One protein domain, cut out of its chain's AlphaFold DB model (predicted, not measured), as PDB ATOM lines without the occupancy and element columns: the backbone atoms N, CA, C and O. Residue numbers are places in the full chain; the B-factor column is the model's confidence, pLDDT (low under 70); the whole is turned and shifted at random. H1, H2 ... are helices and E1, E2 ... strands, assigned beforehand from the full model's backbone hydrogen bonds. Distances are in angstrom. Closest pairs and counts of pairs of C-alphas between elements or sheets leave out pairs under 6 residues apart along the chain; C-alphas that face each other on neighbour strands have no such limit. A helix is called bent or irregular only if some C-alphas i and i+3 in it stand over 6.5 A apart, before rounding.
ATOM      1  N   ASP A   8       4.429  32.254  19.656       48.22
ATOM      2  CA  ASP A   8       3.314  32.301  20.601       48.22
ATOM      3  C   ASP A   8       2.901  33.731  20.994       48.22
ATOM      4  O   ASP A   8       1.732  33.985  21.258       48.22
ATOM      5  N   LEU A   9       3.817  34.707  20.932       48.31
ATOM      6  CA  LEU A   9       3.511  36.095  21.316       48.31
ATOM      7  C   LEU A   9       2.907  36.948  20.189       48.31
ATOM      8  O   LEU A   9       2.347  38.007  20.469       48.31
ATOM      9  N   LEU A  10       2.972  36.502  18.926       47.44
ATOM     10  CA  LEU A  10       2.195  37.137  17.848       47.44
ATOM     11  C   LEU A  10       0.744  36.643  17.847       47.44
ATOM     12  O   LEU A  10      -0.157  37.404  17.503       47.44
ATOM     13  N   THR A  11       0.502  35.413  18.312       48.56
ATOM     14  CA  THR A  11      -0.857  34.909  18.537       48.56
ATOM     15  C   THR A  11      -1.541  35.650  19.685       48.56
ATOM     16  O   THR A  11      -2.719  35.969  19.571       48.56
ATOM     17  N   THR A  12      -0.825  36.007  20.758       44.50
ATOM     18  CA  THR A  12      -1.439  36.727  21.890       44.50
ATOM     19  C   THR A  12      -1.860  38.158  21.540       44.50
ATOM     20  O   THR A  12      -2.891  38.610  22.023       44.50
ATOM     21  N   LEU A  13      -1.140  38.858  20.652       46.03
ATOM     22  CA  LEU A  13      -1.552  40.192  20.178       46.03
ATOM     23  C   LEU A  13      -2.650  40.141  19.103       46.03
ATOM     24  O   LEU A  13      -3.370  41.117  18.927       46.03
ATOM     25  N   ALA A  14      -2.814  39.007  18.415       47.28
ATOM     26  CA  ALA A  14      -3.957  38.769  17.531       47.28
ATOM     27  C   ALA A  14      -5.222  38.321  18.293       47.28
ATOM     28  O   ALA A  14      -6.316  38.358  17.739       47.28
ATOM     29  N   THR A  15      -5.084  37.909  19.560       46.28
ATOM     30  CA  THR A  15      -6.189  37.448  20.419       46.28
ATOM     31  C   THR A  15      -6.709  38.524  21.379       46.28
ATOM     32  O   THR A  15      -7.715  38.305  22.038       46.28
ATOM     33  N   ASP A  16      -6.097  39.709  21.438       43.66
ATOM     34  CA  ASP A  16      -6.548  40.792  22.330       43.66
ATOM     35  C   ASP A  16      -7.433  41.837  21.631       43.66
ATOM     36  O   ASP A  16      -7.540  42.963  22.086       43.66
ATOM     37  N   GLN A  17      -8.082  41.501  20.512       44.81
ATOM     38  CA  GLN A  17      -9.193  42.300  19.965       44.81
ATOM     39  C   GLN A  17     -10.288  41.425  19.340       44.81
ATOM     40  O   GLN A  17     -10.984  41.842  18.422       44.81
ATOM     41  N   GLN A  18     -10.522  40.234  19.894       41.50
ATOM     42  CA  GLN A  18     -11.877  39.672  19.903       41.50
ATOM     43  C   GLN A  18     -12.636  40.223  21.111       41.50
ATOM     44  O   GLN A  18     -13.335  39.513  21.829       41.50
ATOM     45  N   THR A  19     -12.522  41.530  21.343       43.12
ATOM     46  CA  THR A  19     -13.641  42.258  21.915       43.12
ATOM     47  C   THR A  19     -14.825  41.892  21.036       43.12
ATOM     48  O   THR A  19     -14.735  41.967  19.811       43.12
ATOM     49  N   ALA A  20     -15.897  41.410  21.651       45.91
ATOM     50  CA  ALA A  20     -17.196  41.280  21.026       45.91
ATOM     51  C   ALA A  20     -17.649  42.682  20.586       45.91
ATOM     52  O   ALA A  20     -18.459  43.329  21.244       45.91
ATOM     53  N   TYR A  21     -17.029  43.209  19.532       49.75
ATOM     54  CA  TYR A  21     -17.491  44.379  18.829       49.75
ATOM     55  C   TYR A  21     -18.796  43.907  18.228       49.75
ATOM     56  O   TYR A  21     -18.782  43.083  17.320       49.75
ATOM     57  N   ALA A  22     -19.907  44.331  18.828       55.62
ATOM     58  CA  ALA A  22     -21.213  44.180  18.224       55.62
ATOM     59  C   ALA A  22     -21.074  44.716  16.798       55.62
ATOM     60  O   ALA A  22     -20.909  45.925  16.623       55.62
ATOM     61  N   GLU A  23     -21.000  43.814  15.816       70.75
ATOM     62  CA  GLU A  23     -20.812  44.170  14.414       70.75
ATOM     63  C   GLU A  23     -21.891  45.208  14.097       70.75
ATOM     64  O   GLU A  23     -23.049  45.030  14.451       70.75
ATOM     65  N   GLN A  24     -21.542  46.384  13.593       75.94
ATOM     66  CA  GLN A  24     -22.556  47.424  13.402       75.94
ATOM     67  C   GLN A  24     -23.112  47.254  12.000       75.94
ATOM     68  O   GLN A  24     -22.409  47.525  11.035       75.94
ATOM     69  N   LEU A  25     -24.343  46.760  11.885       83.19
ATOM     70  CA  LEU A  25     -24.988  46.553  10.594       83.19
ATOM     71  C   LEU A  25     -25.676  47.844  10.166       83.19
ATOM     72  O   LEU A  25     -26.709  48.215  10.712       83.19
ATOM     73  N   ILE A  26     -25.086  48.536   9.204       83.38
ATOM     74  CA  ILE A  26     -25.565  49.815   8.699       83.38
ATOM     75  C   ILE A  26     -26.588  49.555   7.595       83.38
ATOM     76  O   ILE A  26     -26.221  49.113   6.511       83.38
ATOM     77  N   TYR A  27     -27.860  49.845   7.850       85.31
ATOM     78  CA  TYR A  27     -28.902  49.903   6.829       85.31
ATOM     79  C   TYR A  27     -28.976  51.317   6.264       85.31
ATOM     80  O   TYR A  27     -29.099  52.288   7.009       85.31
ATOM     81  N   PHE A  28     -28.856  51.432   4.948       83.12
ATOM     82  CA  PHE A  28     -28.844  52.695   4.224       83.12
ATOM     83  C   PHE A  28     -29.576  52.509   2.899       83.12
ATOM     84  O   PHE A  28     -29.553  51.434   2.304       83.12
ATOM     85  N   GLU A  29     -30.203  53.575   2.419       80.50
ATOM     86  CA  GLU A  29     -30.755  53.597   1.068       80.50
ATOM     87  C   GLU A  29     -29.643  53.866   0.049       80.50
ATOM     88  O   GLU A  29     -28.638  54.490   0.395       80.50
ATOM     89  N   PRO A  30     -29.800  53.461  -1.222       74.06
ATOM     90  CA  PRO A  30     -28.797  53.706  -2.262       74.06
ATOM     91  C   PRO A  30     -28.390  55.186  -2.389       74.06
ATOM     92  O   PRO A  30     -27.241  55.484  -2.710       74.06
ATOM     93  N   GLU A  31     -29.288  56.118  -2.063       79.12
ATOM     94  CA  GLU A  31     -29.010  57.562  -2.021       79.12
ATOM     95  C   GLU A  31     -28.006  57.964  -0.921       79.12
ATOM     96  O   GLU A  31     -27.370  59.014  -0.996       79.12
ATOM     97  N   GLN A  32     -27.823  57.112   0.087       78.81
ATOM     98  CA  GLN A  32     -26.998  57.330   1.275       78.81
ATOM     99  C   GLN A  32     -25.686  56.528   1.248       78.81
ATOM    100  O   GLN A  32     -24.937  56.533   2.230       78.81
ATOM    101  N   TRP A  33     -25.360  55.893   0.114       79.56
ATOM    102  CA  TRP A  33     -24.127  55.116  -0.077       79.56
ATOM    103  C   TRP A  33     -22.877  55.880   0.378       79.56
ATOM    104  O   TRP A  33     -22.074  55.365   1.150       79.56
ATOM    105  N   SER A  34     -22.733  57.146  -0.029       80.56
ATOM    106  CA  SER A  34     -21.562  57.958   0.331       80.56
ATOM    107  C   SER A  34     -21.416  58.190   1.840       80.56
ATOM    108  O   SER A  34     -20.298  58.333   2.330       80.56
ATOM    109  N   GLN A  35     -22.518  58.228   2.594       77.06
ATOM    110  CA  GLN A  35     -22.478  58.370   4.053       77.06
ATOM    111  C   GLN A  35     -22.149  57.048   4.734       77.06
ATOM    112  O   GLN A  35     -21.320  57.040   5.643       77.06
ATOM    113  N   ALA A  36     -22.731  55.944   4.262       77.50
ATOM    114  CA  ALA A  36     -22.427  54.609   4.759       77.50
ATOM    115  C   ALA A  36     -20.952  54.240   4.516       77.50
ATOM    116  O   ALA A  36     -20.274  53.762   5.422       77.50
ATOM    117  N   GLU A  37     -20.419  54.571   3.338       79.38
ATOM    118  CA  GLU A  37     -19.007  54.392   2.993       79.38
ATOM    119  C   GLU A  37     -18.089  55.237   3.887       79.38
ATOM    120  O   GLU A  37     -17.105  54.732   4.425       79.38
ATOM    121  N   ALA A  38     -18.431  56.508   4.132       82.00
ATOM    122  CA  ALA A  38     -17.680  57.356   5.055       82.00
ATOM    123  C   ALA A  38     -17.730  56.840   6.506       82.00
ATOM    124  O   ALA A  38     -16.772  57.027   7.262       82.00
ATOM    125  N   TYR A  39     -18.834  56.202   6.907       76.06
ATOM    126  CA  TYR A  39     -18.976  55.565   8.216       76.06
ATOM    127  C   TYR A  39     -18.100  54.315   8.325       76.06
ATOM    128  O   TYR A  39     -17.353  54.176   9.291       76.06
ATOM    129  N   LEU A  40     -18.112  53.468   7.296       76.94
ATOM    130  CA  LEU A  40     -17.279  52.271   7.201       76.94
ATOM    131  C   LEU A  40     -15.785  52.627   7.161       76.94
ATOM    132  O   LEU A  40     -14.971  51.994   7.828       76.94
ATOM    133  N   ALA A  41     -15.419  53.713   6.475       79.00
ATOM    134  CA  ALA A  41     -14.052  54.234   6.463       79.00
ATOM    135  C   ALA A  41     -13.576  54.708   7.849       79.00
ATOM    136  O   ALA A  41     -12.385  54.643   8.152       79.00
ATOM    137  N   LYS A  42     -14.491  55.191   8.701       76.25
ATOM    138  CA  LYS A  42     -14.192  55.589  10.087       76.25
ATOM    139  C   LYS A  42     -14.220  54.410  11.058       76.25
ATOM    140  O   LYS A  42     -13.591  54.485  12.111       76.25
ATOM    141  N   GLN A  43     -14.970  53.363  10.732       71.50
ATOM    142  CA  GLN A  43     -15.228  52.214  11.592       71.50
ATOM    143  C   GLN A  43     -15.123  50.930  10.758       71.50
ATOM    144  O   GLN A  43     -16.131  50.449  10.243       71.50
ATOM    145  N   PRO A  44     -13.926  50.325  10.657       67.25
ATOM    146  CA  PRO A  44     -13.713  49.128   9.837       67.25
ATOM    147  C   PRO A  44     -14.434  47.872  10.367       67.25
ATOM    148  O   PRO A  44     -14.395  46.829   9.726       67.25
ATOM    149  N   HIS A  45     -15.080  47.966  11.533       70.38
ATOM    150  CA  HIS A  45     -15.891  46.909  12.145       70.38
ATOM    151  C   HIS A  45     -17.393  47.063  11.847       70.38
ATOM    152  O   HIS A  45     -18.198  46.250  12.303       70.38
ATOM    153  N   ALA A  46     -17.786  48.117  11.126       74.19
ATOM    154  CA  ALA A  46     -19.149  48.290  10.659       74.19
ATOM    155  C   ALA A  46     -19.327  47.605   9.299       74.19
ATOM    156  O   ALA A  46     -18.473  47.694   8.417       74.19
ATOM    157  N   ILE A  47     -20.451  46.923   9.135       76.75
ATOM    158  CA  ILE A  47     -20.814  46.165   7.943       76.75
ATOM    159  C   ILE A  47     -22.038  46.796   7.292       76.75
ATOM    160  O   ILE A  47     -22.956  47.260   7.962       76.75
ATOM    161  N   LEU A  48     -22.048  46.831   5.965       80.69
ATOM    162  CA  LEU A  48     -23.170  47.339   5.183       80.69
ATOM    163  C   LEU A  48     -24.265  46.271   5.125       80.69
ATOM    164  O   LEU A  48     -24.000  45.138   4.724       80.69
ATOM    165  N   SER A  49     -25.484  46.623   5.528       77.81
ATOM    166  CA  SER A  49     -26.651  45.770   5.327       77.81
ATOM    167  C   SER A  49     -26.984  45.724   3.843       77.81
ATOM    168  O   SER A  49     -27.054  46.760   3.186       77.81
ATOM    169  N   LEU A  50     -27.190  44.514   3.330       70.75
ATOM    170  CA  LEU A  50     -27.585  44.270   1.942       70.75
ATOM    171  C   LEU A  50     -29.091  44.024   1.798       70.75
ATOM    172  O   LEU A  50     -29.549  43.691   0.709       70.75
ATOM    173  N   ALA A  51     -29.851  44.130   2.889       72.81
ATOM    174  CA  ALA A  51     -31.287  43.931   2.851       72.81
ATOM    175  C   ALA A  51     -31.971  45.080   2.102       72.81
ATOM    176  O   ALA A  51     -31.625  46.240   2.303       72.81
ATOM    177  N   ASP A  52     -32.985  44.761   1.300       71.00
ATOM    178  CA  ASP A  52     -33.837  45.766   0.653       71.00
ATOM    179  C   ASP A  52     -34.734  46.499   1.674       71.00
ATOM    180  O   ASP A  52     -35.038  47.680   1.521       71.00
ATOM    181  N   ASP A  53     -35.098  45.823   2.768       76.31
ATOM    182  CA  ASP A  53     -36.025  46.319   3.787       76.31
ATOM    183  C   ASP A  53     -35.388  46.400   5.182       76.31
ATOM    184  O   ASP A  53     -34.669  45.497   5.618       76.31
ATOM    185  N   LEU A  54     -35.795  47.411   5.955       76.06
ATOM    186  CA  LEU A  54     -35.417  47.621   7.360       76.06
ATOM    187  C   LEU A  54     -35.702  46.377   8.229       76.06
ATOM    188  O   LEU A  54     -34.948  46.036   9.142       76.06
ATOM    189  N   ALA A  55     -36.777  45.643   7.917       80.88
ATOM    190  CA  ALA A  55     -37.108  44.381   8.574       80.88
ATOM    191  C   ALA A  55     -36.077  43.274   8.283       80.88
ATOM    192  O   ALA A  55     -35.694  42.546   9.201       80.88
ATOM    193  N   GLY A  56     -35.605  43.166   7.036       80.44
ATOM    194  CA  GLY A  56     -34.546  42.234   6.643       80.44
ATOM    195  C   GLY A  56     -33.218  42.600   7.300       80.44
ATOM    196  O   GLY A  56     -32.598  41.752   7.942       80.44
ATOM    197  N   ALA A  57     -32.871  43.889   7.274       79.81
ATOM    198  CA  ALA A  57     -31.672  44.411   7.915       79.81
ATOM    199  C   ALA A  57     -31.672  44.133   9.423       79.81
ATOM    200  O   ALA A  57     -30.677  43.685   9.987       79.81
ATOM    201  N   ARG A  58     -32.815  44.317  10.094       81.38
ATOM    202  CA  ARG A  58     -32.961  44.000  11.518       81.38
ATOM    203  C   ARG A  58     -32.776  42.517  11.812       81.38
ATOM    204  O   ARG A  58     -32.158  42.186  12.821       81.38
ATOM    205  N   ILE A  59     -33.315  41.634  10.973       82.81
ATOM    206  CA  ILE A  59     -33.139  40.188  11.139       82.81
ATOM    207  C   ILE A  59     -31.669  39.815  10.933       82.81
ATOM    208  O   ILE A  59     -31.126  39.074  11.746       82.81
ATOM    209  N   GLU A  60     -31.006  40.345   9.905       77.62
ATOM    210  CA  GLU A  60     -29.565  40.154   9.693       77.62
ATOM    211  C   GLU A  60     -28.752  40.639  10.889       77.62
ATOM    212  O   GLU A  60     -27.951  39.875  11.428       77.62
ATOM    213  N   ALA A  61     -29.035  41.848  11.373       81.69
ATOM    214  CA  ALA A  61     -28.370  42.408  12.536       81.69
ATOM    215  C   ALA A  61     -28.548  41.492  13.757       81.69
ATOM    216  O   ALA A  61     -27.588  41.092  14.403       81.69
ATOM    217  N   GLN A  62     -29.775  41.051  14.037       81.19
ATOM    218  CA  GLN A  62     -30.045  40.139  15.150       81.19
ATOM    219  C   GLN A  62     -29.338  38.787  15.003       81.19
ATOM    220  O   GLN A  62     -28.833  38.253  15.993       81.19
ATOM    221  N   ARG A  63     -29.277  38.229  13.788       78.75
ATOM    222  CA  ARG A  63     -28.598  36.953  13.513       78.75
ATOM    223  C   ARG A  63     -27.091  37.045  13.700       78.75
ATOM    224  O   ARG A  63     -26.491  36.083  14.165       78.75
ATOM    225  N   LEU A  64     -26.517  38.191  13.358       74.56
ATOM    226  CA  LEU A  64     -25.096  38.489  13.502       74.56
ATOM    227  C   LEU A  64     -24.744  38.993  14.912       74.56
ATOM    228  O   LEU A  64     -23.588  39.278  15.188       74.56
ATOM    229  N   ASN A  65     -25.726  39.098  15.820       74.69
ATOM    230  CA  ASN A  65     -25.560  39.775  17.115       74.69
ATOM    231  C   ASN A  65     -24.996  41.204  16.964       74.69
ATOM    232  O   ASN A  65     -24.261  41.724  17.800       74.69
ATOM    233  N   ALA A  66     -25.376  41.814  15.852       80.62
ATOM    234  CA  ALA A  66     -24.941  43.085  15.351       80.62
ATOM    235  C   ALA A  66     -25.912  44.198  15.761       80.62
ATOM    236  O   ALA A  66     -27.126  43.999  15.884       80.62
ATOM    237  N   GLN A  67     -25.380  45.400  15.952       78.94
ATOM    238  CA  GLN A  67     -26.182  46.579  16.228       78.94
ATOM    239  C   GLN A  67     -26.681  47.156  14.899       78.94
ATOM    240  O   GLN A  67     -25.880  47.648  14.108       78.94
ATOM    241  N   LEU A  68     -27.991  47.094  14.644       82.00
ATOM    242  CA  LEU A  68     -28.581  47.730  13.464       82.00
ATOM    243  C   LEU A  68     -28.457  49.252  13.597       82.00
ATOM    244  O   LEU A  68     -29.071  49.847  14.485       82.00
ATOM    245  N   ILE A  69     -27.683  49.868  12.712       78.56
ATOM    246  CA  ILE A  69     -27.650  51.311  12.511       78.56
ATOM    247  C   ILE A  69     -28.538  51.607  11.319       78.56
ATOM    248  O   ILE A  69     -28.168  51.366  10.175       78.56
ATOM    249  N   ASP A  70     -29.720  52.123  11.600       79.31
ATOM    250  CA  ASP A  70     -30.606  52.624  10.571       79.31
ATOM    251  C   ASP A  70     -30.188  54.053  10.197       79.31
ATOM    252  O   ASP A  70     -30.412  54.990  10.960       79.31
ATOM    253  N   LEU A  71     -29.546  54.218   9.038       72.81
ATOM    254  CA  LEU A  71     -29.298  55.535   8.444       72.81
ATOM    255  C   LEU A  71     -30.538  56.049   7.690       72.81
ATOM    256  O   LEU A  71     -30.642  57.243   7.428       72.81
TER     257      LEU A  71
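This is residues 8 to 71 of the 78 residues of the protein "ATP phosphoribosyltransferase regulatorysubunit" of Lactiplantibacillus plantarum (UniProt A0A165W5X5). A small sheet of three parallel strands has one helix over each face, H2 on one and H3 on the other; from this body residues 8 to 19, of which 8 to 14 belong to H1, stick out as a long arm. The printed part has 64 residues, with three named helices and three named strands in the order H1 E1 H2 E2 H3 E3; the sheet's order is E2 E1 E3, and the class is mixed, helices and strands. The whole is loose, with a radius of gyration of the C-alphas of 14.0 A, and spans 46 by 24 by 12 A.

Find C-alpha 24 at (-22.556, 47.424, 13.402); there begins the inner strand E1, residues 24 to 27, 9.5 A. The edge strands are E2, residues 46 to 48, 6.9 A, and E3, residues 67 to 70, 9.4 A, ending at C-alpha 70 at (-30.606, 52.624, 10.571). H2, residues 30 to 42, 19.2 A, is irregular: C-alphas 31 and 34 are 7.8 A apart. H3 is residues 54 to 63, 14.1 A. H1, residues 8 to 14, 10.2 A, begins at C-alpha 8 at (3.314, 32.301, 20.601).

Look at N 25 and O 67, 2.8 A apart, for parallel E1 and E3, and at N 47 and O 24, 2.8 A, for parallel E2 and E1. H2 is over E2, at a height over the sheet of 8.5 A; their closest C-alphas are Leu 40 and Ala 46, 5.6 A. H3 is on the opposite face, over E1 and E3, at 8.6 A; its closest C-alphas to E3 are Ala 61 and Leu 68, 5.4 A. E1, H2, E2 form a strand-helix-strand unit, parallel neighbour strands with a helix between; E2, H3, E3 form a split one, with E1 between its strands; both crossovers are right-handed. H1 is not on the sheet. Every O i to N i+4 pair is within hydrogen-bond range in H3, 7 of 9 in H2 and 2 of 3 in H1.

The farthest C-alphas, Asp 8 and Glu 31, are 46.8 A apart. The printed part has no cut, and no link is long. Confidence is under 70 at residues 8 to 22 and residue 44.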